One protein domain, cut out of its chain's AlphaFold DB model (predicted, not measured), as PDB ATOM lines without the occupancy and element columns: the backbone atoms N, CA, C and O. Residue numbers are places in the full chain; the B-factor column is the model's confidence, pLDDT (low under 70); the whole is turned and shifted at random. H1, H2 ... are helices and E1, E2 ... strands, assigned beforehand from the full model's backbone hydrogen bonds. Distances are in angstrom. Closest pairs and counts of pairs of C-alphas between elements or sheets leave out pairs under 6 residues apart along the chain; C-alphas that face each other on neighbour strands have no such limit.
ATOM      1  N   GLU A   6     -18.450 -22.514  27.396       81.50
ATOM      2  CA  GLU A   6     -17.163 -21.800  27.434       81.50
ATOM      3  C   GLU A   6     -17.165 -20.488  26.636       81.50
ATOM      4  O   GLU A   6     -16.324 -19.610  26.849       81.50
ATOM      5  N   LYS A   7     -18.110 -20.344  25.701       83.62
ATOM      6  CA  LYS A   7     -18.264 -19.135  24.892       83.62
ATOM      7  C   LYS A   7     -19.147 -18.091  25.563       83.62
ATOM      8  O   LYS A   7     -19.106 -16.943  25.125       83.62
ATOM      9  N   ASP A   8     -19.915 -18.456  26.590       86.81
ATOM     10  CA  ASP A   8     -20.735 -17.518  27.350       86.81
ATOM     11  C   ASP A   8     -19.932 -16.941  28.514       86.81
ATOM     12  O   ASP A   8     -19.629 -17.621  29.494       86.81
ATOM     13  N   LYS A   9     -19.521 -15.681  28.378       89.81
ATOM     14  CA  LYS A   9     -18.661 -15.031  29.367       89.81
ATOM     15  C   LYS A   9     -19.479 -14.120  30.258       89.81
ATOM     16  O   LYS A   9     -20.141 -13.210  29.763       89.81
ATOM     17  N   GLU A  10     -19.375 -14.327  31.567       93.06
ATOM     18  CA  GLU A  10     -19.822 -13.341  32.545       93.06
ATOM     19  C   GLU A  10     -18.911 -12.115  32.458       93.06
ATOM     20  O   GLU A  10     -17.704 -12.204  32.678       93.06
ATOM     21  N   ILE A  11     -19.488 -10.970  32.105       93.81
ATOM     22  CA  ILE A  11     -18.760  -9.705  32.019       93.81
ATOM     23  C   ILE A  11     -18.803  -8.984  33.359       93.81
ATOM     24  O   ILE A  11     -17.789  -8.468  33.830       93.81
ATOM     25  N   ARG A  12     -19.994  -8.917  33.961       94.50
ATOM     26  CA  ARG A  12     -20.219  -8.228  35.229       94.50
ATOM     27  C   ARG A  12     -21.493  -8.721  35.897       94.50
ATOM     28  O   ARG A  12     -22.478  -8.982  35.215       94.50
ATOM     29  N   SER A  13     -21.483  -8.792  37.223       93.94
ATOM     30  CA  SER A  13     -22.617  -9.249  38.023       93.94
ATOM     31  C   SER A  13     -22.866  -8.302  39.196       93.94
ATOM     32  O   SER A  13     -21.924  -7.859  39.855       93.94
ATOM     33  N   TRP A  14     -24.134  -7.984  39.446       94.06
ATOM     34  CA  TRP A  14     -24.605  -7.188  40.577       94.06
ATOM     35  C   TRP A  14     -25.543  -8.040  41.435       94.06
ATOM     36  O   TRP A  14     -26.423  -8.729  40.912       94.06
ATOM     37  N   LYS A  15     -25.380  -7.967  42.759       92.56
ATOM     38  CA  LYS A  15     -26.186  -8.706  43.738       92.56
ATOM     39  C   LYS A  15     -26.899  -7.734  44.672       92.56
ATOM     40  O   LYS A  15     -26.256  -6.909  45.311       92.56
ATOM     41  N   HIS A  16     -28.217  -7.862  44.770       92.31
ATOM     42  CA  HIS A  16     -29.013  -7.179  45.788       92.31
ATOM     43  C   HIS A  16     -28.942  -7.944  47.120       92.31
ATOM     44  O   HIS A  16     -28.869  -9.174  47.125       92.31
ATOM     45  N   GLU A  17     -29.057  -7.251  48.254       88.94
ATOM     46  CA  GLU A  17     -29.038  -7.871  49.594       88.94
ATOM     47  C   GLU A  17     -30.141  -8.929  49.779       88.94
ATOM     48  O   GLU A  17     -29.957  -9.932  50.458       88.94
ATOM     49  N   GLY A  18     -31.272  -8.749  49.093       85.69
ATOM     50  CA  GLY A  18     -32.380  -9.711  49.043       85.69
ATOM     51  C   GLY A  18     -32.115 -10.982  48.216       85.69
ATOM     52  O   GLY A  18     -33.028 -11.799  48.068       85.69
ATOM     53  N   GLY A  19     -30.911 -11.139  47.657       86.62
ATOM     54  CA  GLY A  19     -30.465 -12.324  46.921       86.62
ATOM     55  C   GLY A  19     -30.730 -12.294  45.415       86.62
ATOM     56  O   GLY A  19     -30.465 -13.285  44.746       86.62
ATOM     57  N   LEU A  20     -31.259 -11.202  44.853       89.88
ATOM     58  CA  LEU A  20     -31.463 -11.065  43.406       89.88
ATOM     59  C   LEU A  20     -30.138 -10.788  42.686       89.88
ATOM     60  O   LEU A  20     -29.391  -9.900  43.094       89.88
ATOM     61  N   TYR A  21     -29.902 -11.494  41.580       91.75
ATOM     62  CA  TYR A  21     -28.759 -11.271  40.698       91.75
ATOM     63  C   TYR A  21     -29.189 -10.563  39.418       91.75
ATOM     64  O   TYR A  21     -30.254 -10.847  38.865       91.75
ATOM     65  N   VAL A  22     -28.346  -9.658  38.938       92.88
ATOM     66  CA  VAL A  22     -28.411  -9.097  37.588       92.88
ATOM     67  C   VAL A  22     -27.033  -9.285  36.984       92.88
ATOM     68  O   VAL A  22     -26.047  -8.864  37.581       92.88
ATOM     69  N   THR A  23     -26.943  -9.927  35.827       93.19
ATOM     70  CA  THR A  23     -25.652 -10.322  35.260       93.19
ATOM     71  C   THR A  23     -25.599 -10.009  33.777       93.19
ATOM     72  O   THR A  23     -26.534 -10.305  33.037       93.19
ATOM     73  N   LEU A  24     -24.511  -9.388  33.339       94.50
ATOM     74  CA  LEU A  24     -24.222  -9.110  31.942       94.50
ATOM     75  C   LEU A  24     -23.367 -10.247  31.382       94.50
ATOM     76  O   LEU A  24     -22.237 -10.445  31.827       94.50
ATOM     77  N   TYR A  25     -23.896 -10.953  30.392       93.69
ATOM     78  CA  TYR A  25     -23.201 -12.010  29.666       93.69
ATOM     79  C   TYR A  25     -22.892 -11.577  28.239       93.69
ATOM     80  O   TYR A  25     -23.634 -10.798  27.637       93.69
ATOM     81  N   GLN A  26     -21.813 -12.105  27.671       92.50
ATOM     82  CA  GLN A  26     -21.508 -11.957  26.256       92.50
ATOM     83  C   GLN A  26     -21.118 -13.308  25.666       92.50
ATOM     84  O   GLN A  26     -20.076 -13.874  25.997       92.50
ATOM     85  N   TYR A  27     -21.941 -13.789  24.737       90.56
ATOM     86  CA  TYR A  27     -21.681 -15.034  24.035       90.56
ATOM     87  C   TYR A  27     -20.797 -14.789  22.813       90.56
ATOM     88  O   TYR A  27     -21.204 -14.100  21.875       90.56
ATOM     89  N   ASN A  28     -19.597 -15.368  22.812       88.94
ATOM     90  CA  ASN A  28     -18.658 -15.376  21.686       88.94
ATOM     91  C   ASN A  28     -18.385 -13.988  21.064       88.94
ATOM     92  O   ASN A  28     -18.353 -13.847  19.843       88.94
ATOM     93  N   GLY A  29     -18.254 -12.944  21.893       84.38
ATOM     94  CA  GLY A  29     -18.031 -11.566  21.423       84.38
ATOM     95  C   GLY A  29     -19.231 -10.930  20.704       84.38
ATOM     96  O   GLY A  29     -19.104  -9.843  20.152       84.38
ATOM     97  N   GLY A  30     -20.391 -11.591  20.703       86.75
ATOM     98  CA  GLY A  30     -21.628 -11.077  20.127       86.75
ATOM     99  C   GLY A  30     -22.283  -9.988  20.977       86.75
ATOM    100  O   GLY A  30     -21.664  -9.386  21.856       86.75
ATOM    101  N   GLU A  31     -23.566  -9.730  20.729       88.69
ATOM    102  CA  GLU A  31     -24.297  -8.719  21.491       88.69
ATOM    103  C   GLU A  31     -24.432  -9.132  22.972       88.69
ATOM    104  O   GLU A  31     -24.909 -10.241  23.249       88.69
ATOM    105  N   PRO A  32     -24.016  -8.274  23.925       92.06
ATOM    106  CA  PRO A  32     -24.137  -8.576  25.342       92.06
ATOM    107  C   PRO A  32     -25.605  -8.589  25.784       92.06
ATOM    108  O   PRO A  32     -26.427  -7.800  25.311       92.06
ATOM    109  N   LYS A  33     -25.932  -9.481  26.719       90.94
ATOM    110  CA  LYS A  33     -27.288  -9.728  27.222       90.94
ATOM    111  C   LYS A  33     -27.323  -9.631  28.736       90.94
ATOM    112  O   LYS A  33     -26.390 -10.044  29.413       90.94
ATOM    113  N   ILE A  34     -28.430  -9.117  29.261       91.06
ATOM    114  CA  ILE A  34     -28.658  -9.014  30.701       91.06
ATOM    115  C   ILE A  34     -29.534 -10.185  31.135       91.06
ATOM    116  O   ILE A  34     -30.629 -10.381  30.608       91.06
ATOM    117  N   GLN A  35     -29.061 -10.935  32.118       89.62
ATOM    118  CA  GLN A  35     -29.824 -11.931  32.848       89.62
ATOM    119  C   GLN A  35     -30.308 -11.325  34.168       89.62
ATOM    120  O   GLN A  35     -29.536 -10.688  34.881       89.62
ATOM    121  N   ILE A  36     -31.580 -11.536  34.502       89.38
ATOM    122  CA  ILE A  36     -32.156 -11.184  35.804       89.38
ATOM    123  C   ILE A  36     -32.510 -12.490  36.512       89.38
ATOM    124  O   ILE A  36     -33.319 -13.276  36.015       89.38
ATOM    125  N   GLY A  37     -31.908 -12.717  37.673       85.19
ATOM    126  CA  GLY A  37     -31.906 -13.993  38.376       85.19
ATOM    127  C   GLY A  37     -30.664 -14.843  38.104       85.19
ATOM    128  O   GLY A  37     -29.862 -14.506  37.233       85.19
ATOM    129  N   PRO A  38     -30.511 -15.981  38.806       81.94
ATOM    130  CA  PRO A  38     -31.413 -16.555  39.817       81.94
ATOM    131  C   PRO A  38     -31.471 -15.758  41.135       81.94
ATOM    132  O   PRO A  38     -30.715 -14.812  41.330       81.94
ATOM    133  N   ARG A  39     -32.396 -16.112  42.040       78.44
ATOM    134  CA  ARG A  39     -32.439 -15.560  43.408       78.44
ATOM    135  C   ARG A  39     -31.729 -16.513  44.364       78.44
ATOM    136  O   ARG A  39     -32.155 -17.661  44.490       78.44
ATOM    137  N   GLU A  40     -30.674 -16.053  45.021       84.31
ATOM    138  CA  GLU A  40     -30.002 -16.823  46.064       84.31
ATOM    139  C   GLU A  40     -30.870 -16.885  47.325       84.31
ATOM    140  O   GLU A  40     -31.459 -15.893  47.758       84.31
ATOM    141  N   TYR A  41     -30.948 -18.072  47.912       79.88
ATOM    142  CA  TYR A  41     -31.541 -18.328  49.216       79.88
ATOM    143  C   TYR A  41     -30.629 -19.261  50.011       79.88
ATOM    144  O   TYR A  41     -29.862 -20.037  49.444       79.88
ATOM    145  N   LYS A  42     -30.719 -19.221  51.339       86.31
ATOM    146  CA  LYS A  42     -29.965 -20.133  52.203       86.31
ATOM    147  C   LYS A  42     -30.737 -21.442  52.371       86.31
ATOM    148  O   LYS A  42     -31.913 -21.419  52.732       86.31
ATOM    149  N   LYS A  43     -30.096 -22.577  52.099       85.19
ATOM    150  CA  LYS A  43     -30.661 -23.909  52.355       85.19
ATOM    151  C   LYS A  43     -30.536 -24.279  53.837       85.19
ATOM    152  O   LYS A  43     -29.767 -23.667  54.577       85.19
ATOM    153  N   SER A  44     -31.257 -25.319  54.258       85.19
ATOM    154  CA  SER A  44     -31.218 -25.841  55.635       85.19
ATOM    155  C   SER A  44     -29.833 -26.341  56.060       85.19
ATOM    156  O   SER A  44     -29.510 -26.302  57.240       85.19
ATOM    157  N   ASP A  45     -29.008 -26.773  55.102       82.88
ATOM    158  CA  ASP A  45     -27.607 -27.170  55.312       82.88
ATOM    159  C   ASP A  45     -26.635 -25.971  55.380       82.88
ATOM    160  O   ASP A  45     -25.428 -26.145  55.529       82.88
ATOM    161  N   GLY A  46     -27.150 -24.745  55.260       82.31
ATOM    162  CA  GLY A  46     -26.377 -23.509  55.273       82.31
ATOM    163  C   GLY A  46     -25.753 -23.118  53.931       82.31
ATOM    164  O   GLY A  46     -25.278 -21.986  53.823       82.31
ATOM    165  N   SER A  47     -25.791 -23.983  52.913       84.62
ATOM    166  CA  SER A  47     -25.280 -23.683  51.571       84.62
ATOM    167  C   SER A  47     -26.224 -22.756  50.787       84.62
ATOM    168  O   SER A  47     -27.438 -22.746  51.029       84.62
ATOM    169  N   PRO A  48     -25.710 -21.966  49.830       83.12
ATOM    170  CA  PRO A  48     -26.562 -21.184  48.943       83.12
ATOM    171  C   PRO A  48     -27.303 -22.096  47.949       83.12
ATOM    172  O   PRO A  48     -26.753 -23.035  47.366       83.12
ATOM    173  N   GLY A  49     -28.591 -21.829  47.763       82.88
ATOM    174  CA  GLY A  49     -29.435 -22.355  46.696       82.88
ATOM    175  C   GLY A  49     -29.866 -21.235  45.757       82.88
ATOM    176  O   GLY A  49     -29.916 -20.078  46.157       82.88
ATOM    177  N   TYR A  50     -30.186 -21.580  44.511       80.62
ATOM    178  CA  TYR A  50     -30.545 -20.616  43.472       80.62
ATOM    179  C   TYR A  50     -31.933 -20.942  42.921       80.62
ATOM    180  O   TYR A  50     -32.156 -22.007  42.349       80.62
ATOM    181  N   GLY A  51     -32.889 -20.041  43.139       74.56
ATOM    182  CA  GLY A  51     -34.257 -20.156  42.643       74.56
ATOM    183  C   GLY A  51     -34.437 -19.454  41.298       74.56
ATOM    184  O   GLY A  51     -33.711 -18.513  40.975       74.56
ATOM    185  N   LYS A  52     -35.446 -19.862  40.519       69.56
ATOM    186  CA  LYS A  52     -35.852 -19.121  39.313       69.56
ATOM    187  C   LYS A  52     -36.283 -17.703  39.707       69.56
ATOM    188  O   LYS A  52     -37.070 -17.537  40.639       69.56
ATOM    189  N   ALA A  53     -35.788 -16.685  39.006       67.81
ATOM    190  CA  ALA A  53     -36.292 -15.327  39.183       67.81
ATOM    191  C   ALA A  53     -37.724 -15.217  38.646       67.81
ATOM    192  O   ALA A  53     -38.080 -15.853  37.658       67.81
ATOM    193  N   GLY A  54     -38.556 -14.419  39.314       67.31
ATOM    194  CA  GLY A  54     -39.935 -14.204  38.872       67.31
ATOM    195  C   GLY A  54     -40.781 -13.331  39.793       67.31
ATOM    196  O   GLY A  54     -41.783 -12.784  39.350       67.31
ATOM    197  N   ARG A  55     -40.382 -13.152  41.060       73.69
ATOM    198  CA  ARG A  55     -41.054 -12.251  42.007       73.69
ATOM    199  C   ARG A  55     -40.067 -11.226  42.544       73.69
ATOM    200  O   ARG A  55     -39.142 -11.588  43.272       73.69
ATOM    201  N   LEU A  56     -40.279  -9.975  42.153       82.75
ATOM    202  CA  LEU A  56     -39.533  -8.819  42.630       82.75
ATOM    203  C   LEU A  56     -40.393  -8.060  43.635       82.75
ATOM    204  O   LEU A  56     -41.568  -7.793  43.381       82.75
ATOM    205  N   THR A  57     -39.803  -7.700  44.766       85.25
ATOM    206  CA  THR A  57     -40.364  -6.675  45.650       85.25
ATOM    207  C   THR A  57     -40.255  -5.295  44.992       85.25
ATOM    208  O   THR A  57     -39.458  -5.096  44.072       85.25
ATOM    209  N   LEU A  58     -41.020  -4.309  45.475       88.56
ATOM    210  CA  LEU A  58     -40.904  -2.926  44.987       88.56
ATOM    211  C   LEU A  58     -39.495  -2.352  45.198       88.56
ATOM    212  O   LEU A  58     -38.998  -1.636  44.334       88.56
ATOM    213  N   ALA A  59     -38.834  -2.709  46.303       89.44
ATOM    214  CA  ALA A  59     -37.453  -2.313  46.569       89.44
ATOM    215  C   ALA A  59     -36.485  -2.892  45.524       89.44
ATOM    216  O   ALA A  59     -35.704  -2.152  44.931       89.44
ATOM    217  N   GLU A  60     -36.589  -4.192  45.231       89.25
ATOM    218  CA  GLU A  60     -35.771  -4.851  44.202       89.25
ATOM    219  C   GLU A  60     -36.022  -4.273  42.807       89.25
ATOM    220  O   GLU A  60     -35.086  -4.094  42.031       89.25
ATOM    221  N   MET A  61     -37.278  -3.952  42.492       88.62
ATOM    222  CA  MET A  61     -37.640  -3.299  41.239       88.62
ATOM    223  C   MET A  61     -37.044  -1.885  41.147       88.62
ATOM    224  O   MET A  61     -36.469  -1.534  40.119       88.62
ATOM    225  N   GLY A  62     -37.129  -1.088  42.216       92.12
ATOM    226  CA  GLY A  62     -36.525   0.246  42.279       92.12
ATOM    227  C   GLY A  62     -35.003   0.206  42.123       92.12
ATOM    228  O   GLY A  62     -34.441   0.966  41.333       92.12
ATOM    229  N   TRP A  63     -34.340  -0.736  42.796       94.00
ATOM    230  CA  TRP A  63     -32.906  -0.978  42.637       94.00
ATOM    231  C   TRP A  63     -32.544  -1.378  41.200       94.00
ATOM    232  O   TRP A  63     -31.642  -0.782  40.612       94.00
ATOM    233  N   LEU A  64     -33.287  -2.307  40.589       90.88
ATOM    234  CA  LEU A  64     -33.073  -2.704  39.193       90.88
ATOM    235  C   LEU A  64     -33.158  -1.501  38.238       90.88
ATOM    236  O   LEU A  64     -32.338  -1.377  37.330       90.88
ATOM    237  N   PHE A  65     -34.110  -0.587  38.454       91.94
ATOM    238  CA  PHE A  65     -34.204   0.641  37.661       91.94
ATOM    239  C   PHE A  65     -33.040   1.604  37.904       91.94
ATOM    240  O   PHE A  65     -32.609   2.256  36.954       91.94
ATOM    241  N   SER A  66     -32.491   1.667  39.122       95.00
ATOM    242  CA  SER A  66     -31.297   2.480  39.394       95.00
ATOM    243  C   SER A  66     -30.049   1.985  38.649       95.00
ATOM    244  O   SER A  66     -29.217   2.795  38.254       95.00
ATOM    245  N   LEU A  67     -29.956   0.681  38.355       94.62
ATOM    246  CA  LEU A  67     -28.850   0.112  37.572       94.62
ATOM    247  C   LEU A  67     -28.908   0.464  36.078       94.62
ATOM    248  O   LEU A  67     -27.932   0.246  35.362       94.62
ATOM    249  N   LYS A  68     -30.034   0.987  35.577       92.06
ATOM    250  CA  LYS A  68     -30.282   1.194  34.141       92.06
ATOM    251  C   LYS A  68     -29.153   1.952  33.435       92.06
ATOM    252  O   LYS A  68     -28.699   1.518  32.375       92.06
ATOM    253  N   ASP A  69     -28.730   3.087  33.983       94.62
ATOM    254  CA  ASP A  69     -27.712   3.928  33.346       94.62
ATOM    255  C   ASP A  69     -26.313   3.304  33.426       94.62
ATOM    256  O   ASP A  69     -25.560   3.383  32.454       94.62
ATOM    257  N   GLU A  70     -25.993   2.618  34.527       95.25
ATOM    258  CA  GLU A  70     -24.738   1.873  34.672       95.25
ATOM    259  C   GLU A  70     -24.659   0.737  33.649       95.25
ATOM    260  O   GLU A  70     -23.699   0.657  32.884       95.25
ATOM    261  N   ILE A  71     -25.709  -0.082  33.557       93.94
ATOM    262  CA  ILE A  71     -25.820  -1.171  32.582       93.94
ATOM    263  C   ILE A  71     -25.643  -0.642  31.155       93.94
ATOM    264  O   ILE A  71     -24.891  -1.220  30.368       93.94
ATOM    265  N   ARG A  72     -26.302   0.474  30.811       92.06
ATOM    266  CA  ARG A  72     -26.147   1.098  29.489       92.06
ATOM    267  C   ARG A  72     -24.693   1.493  29.231       92.06
ATOM    268  O   ARG A  72     -24.192   1.239  28.136       92.06
ATOM    269  N   GLY A  73     -24.026   2.083  30.221       94.31
ATOM    270  CA  GLY A  73     -22.616   2.455  30.130       94.31
ATOM    271  C   GLY A  73     -21.706   1.249  29.886       94.31
ATOM    272  O   GLY A  73     -20.847   1.299  29.005       94.31
ATOM    273  N   GLU A  74     -21.921   0.143  30.598       93.56
ATOM    274  CA  GLU A  74     -21.146  -1.090  30.404       93.56
ATOM    275  C   GLU A  74     -21.358  -1.679  29.001       93.56
ATOM    276  O   GLU A  74     -20.390  -2.013  28.319       93.56
ATOM    277  N   VAL A  75     -22.603  -1.721  28.514       90.75
ATOM    278  CA  VAL A  75     -22.909  -2.191  27.150       90.75
ATOM    279  C   VAL A  75     -22.236  -1.319  26.088       90.75
ATOM    280  O   VAL A  75     -21.692  -1.842  25.116       90.75
ATOM    281  N   GLN A  76     -22.235   0.005  26.259       91.50
ATOM    282  CA  GLN A  76     -21.579   0.919  25.318       91.50
ATOM    283  C   GLN A  76     -20.062   0.714  25.271       91.50
ATOM    284  O   GLN A  76     -19.493   0.684  24.182       91.50
ATOM    285  N   LYS A  77     -19.410   0.506  26.424       90.75
ATOM    286  CA  LYS A  77     -17.970   0.195  26.484       90.75
ATOM    287  C   LYS A  77     -17.623  -1.093  25.737       90.75
ATOM    288  O   LYS A  77     -16.553  -1.172  25.144       90.75
ATOM    289  N   LEU A  78     -18.514  -2.087  25.766       88.06
ATOM    290  CA  LEU A  78     -18.332  -3.349  25.044       88.06
ATOM    291  C   LEU A  78     -18.547  -3.199  23.534       88.06
ATOM    292  O   LEU A  78     -17.846  -3.849  22.773       88.06
ATOM    293  N   LYS A  79     -19.490  -2.350  23.099       81.12
ATOM    294  CA  LYS A  79     -19.741  -2.073  21.671       81.12
ATOM    295  C   LYS A  79     -18.696  -1.147  21.029       81.12
ATOM    296  O   LYS A  79     -18.595  -1.118  19.812       81.12
ATOM    297  N   GLY A  80     -17.983  -0.351  21.831       68.12
ATOM    298  CA  GLY A  80     -16.948   0.588  21.377       68.12
ATOM    299  C   GLY A  80     -15.529   0.009  21.297       68.12
ATOM    300  O   GLY A  80     -14.588   0.777  21.109       68.12
ATOM    301  N   LYS A  81     -15.371  -1.305  21.482       52.66
ATOM    302  CA  LYS A  81     -14.145  -2.077  21.237       52.66
ATOM    303  C   LYS A  81     -14.340  -2.970  20.021       52.66
ATOM    304  O   LYS A  81     -13.320  -3.237  19.356       52.66
TER     305      LYS A  81
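AT A GLANCE: This is residues 6 to 81 of the 81 residues of an uncharacterized protein of Desulfobacca acetoxidans (UniProt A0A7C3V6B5). The main picture is one strongly twisted and curled sheet of four antiparallel strands, with two helices, H1 and then H2, strung one after the other alongside it and only grazing it. The hairpin E3 and E4 reaches to one far end of the long axis, and the end of H2 lies toward the other. The printed part has 76 residues, with four named strands and then two named helices along the chain, E1 E2 E3 E4 H1 H2; the sheet's order is E1 - E2 - E3 - E4, and the class is mixed, helices and strands. The whole is only just loose, close to compact, with a radius of gyration of the C-alphas of 14.0 A, and its outline is flat, spanning 45 by 31 by 17 A.

IN THESE COORDINATES: Find C-alpha 8 at (-20.735, -17.518, 27.350); from there strand E1 runs through residues 8 to 15, 19.4 A from first to last C-alpha, and bends by 63 degrees at residue 11. E2 is residues 20 to 27, 22.1 A long. E3, the longest strand, begins at C-alpha 33 at (-27.288, -9.728, 27.222) and runs to residue 42, 27.2 A. E4 is residues 48 to 51, 10.0 A. Helix H1 is residues 58 to 66, 12.4 A, and helix H2 is residues 68 to 79, 16.7 A, ending at C-alpha 79 at (-19.741, -2.073, 21.671).

HOW THE PARTS SIT: Begin with the sheet, a meander, each strand the antiparallel neighbour of the one before. In the hairpin E1 and E2, at 159 degrees, look for N 11 and O 24, 2.8 A apart and within hydrogen-bond range. In the hairpin E2 and E3, at 141 degrees, N 35 and O 23 are 2.8 A apart. In the hairpin E3 and E4, at 127 degrees, N 41 and O 49 are 2.9 A apart. The pairing is staggered: E3 pairs with E2 over residues 33 to 39 and with E4 over residues 39 to 42. Edge strands E1 and E4 are apart, and so are E2 and E4. H1 is on the sheet but only grazes it, with residues 60 to 64; its closest C-alphas to E2 are those of Glu 60 and Leu 20, 7.6 A apart. H2 only grazes the sheet too, with residues 71 to 78, and is near E1 and E2. H1 and H2 meet only through their link. In H1 and H2 every O i to N i+4 pair is within hydrogen-bond range.

THE WHOLE: The two C-alphas farthest apart are those of Ser 44 and Gly 80, 45.6 A. The printed part has no cut and no long link. Its mean pLDDT is 87.0; look for values under 70 at residues 52 to 54 and 80 to 81.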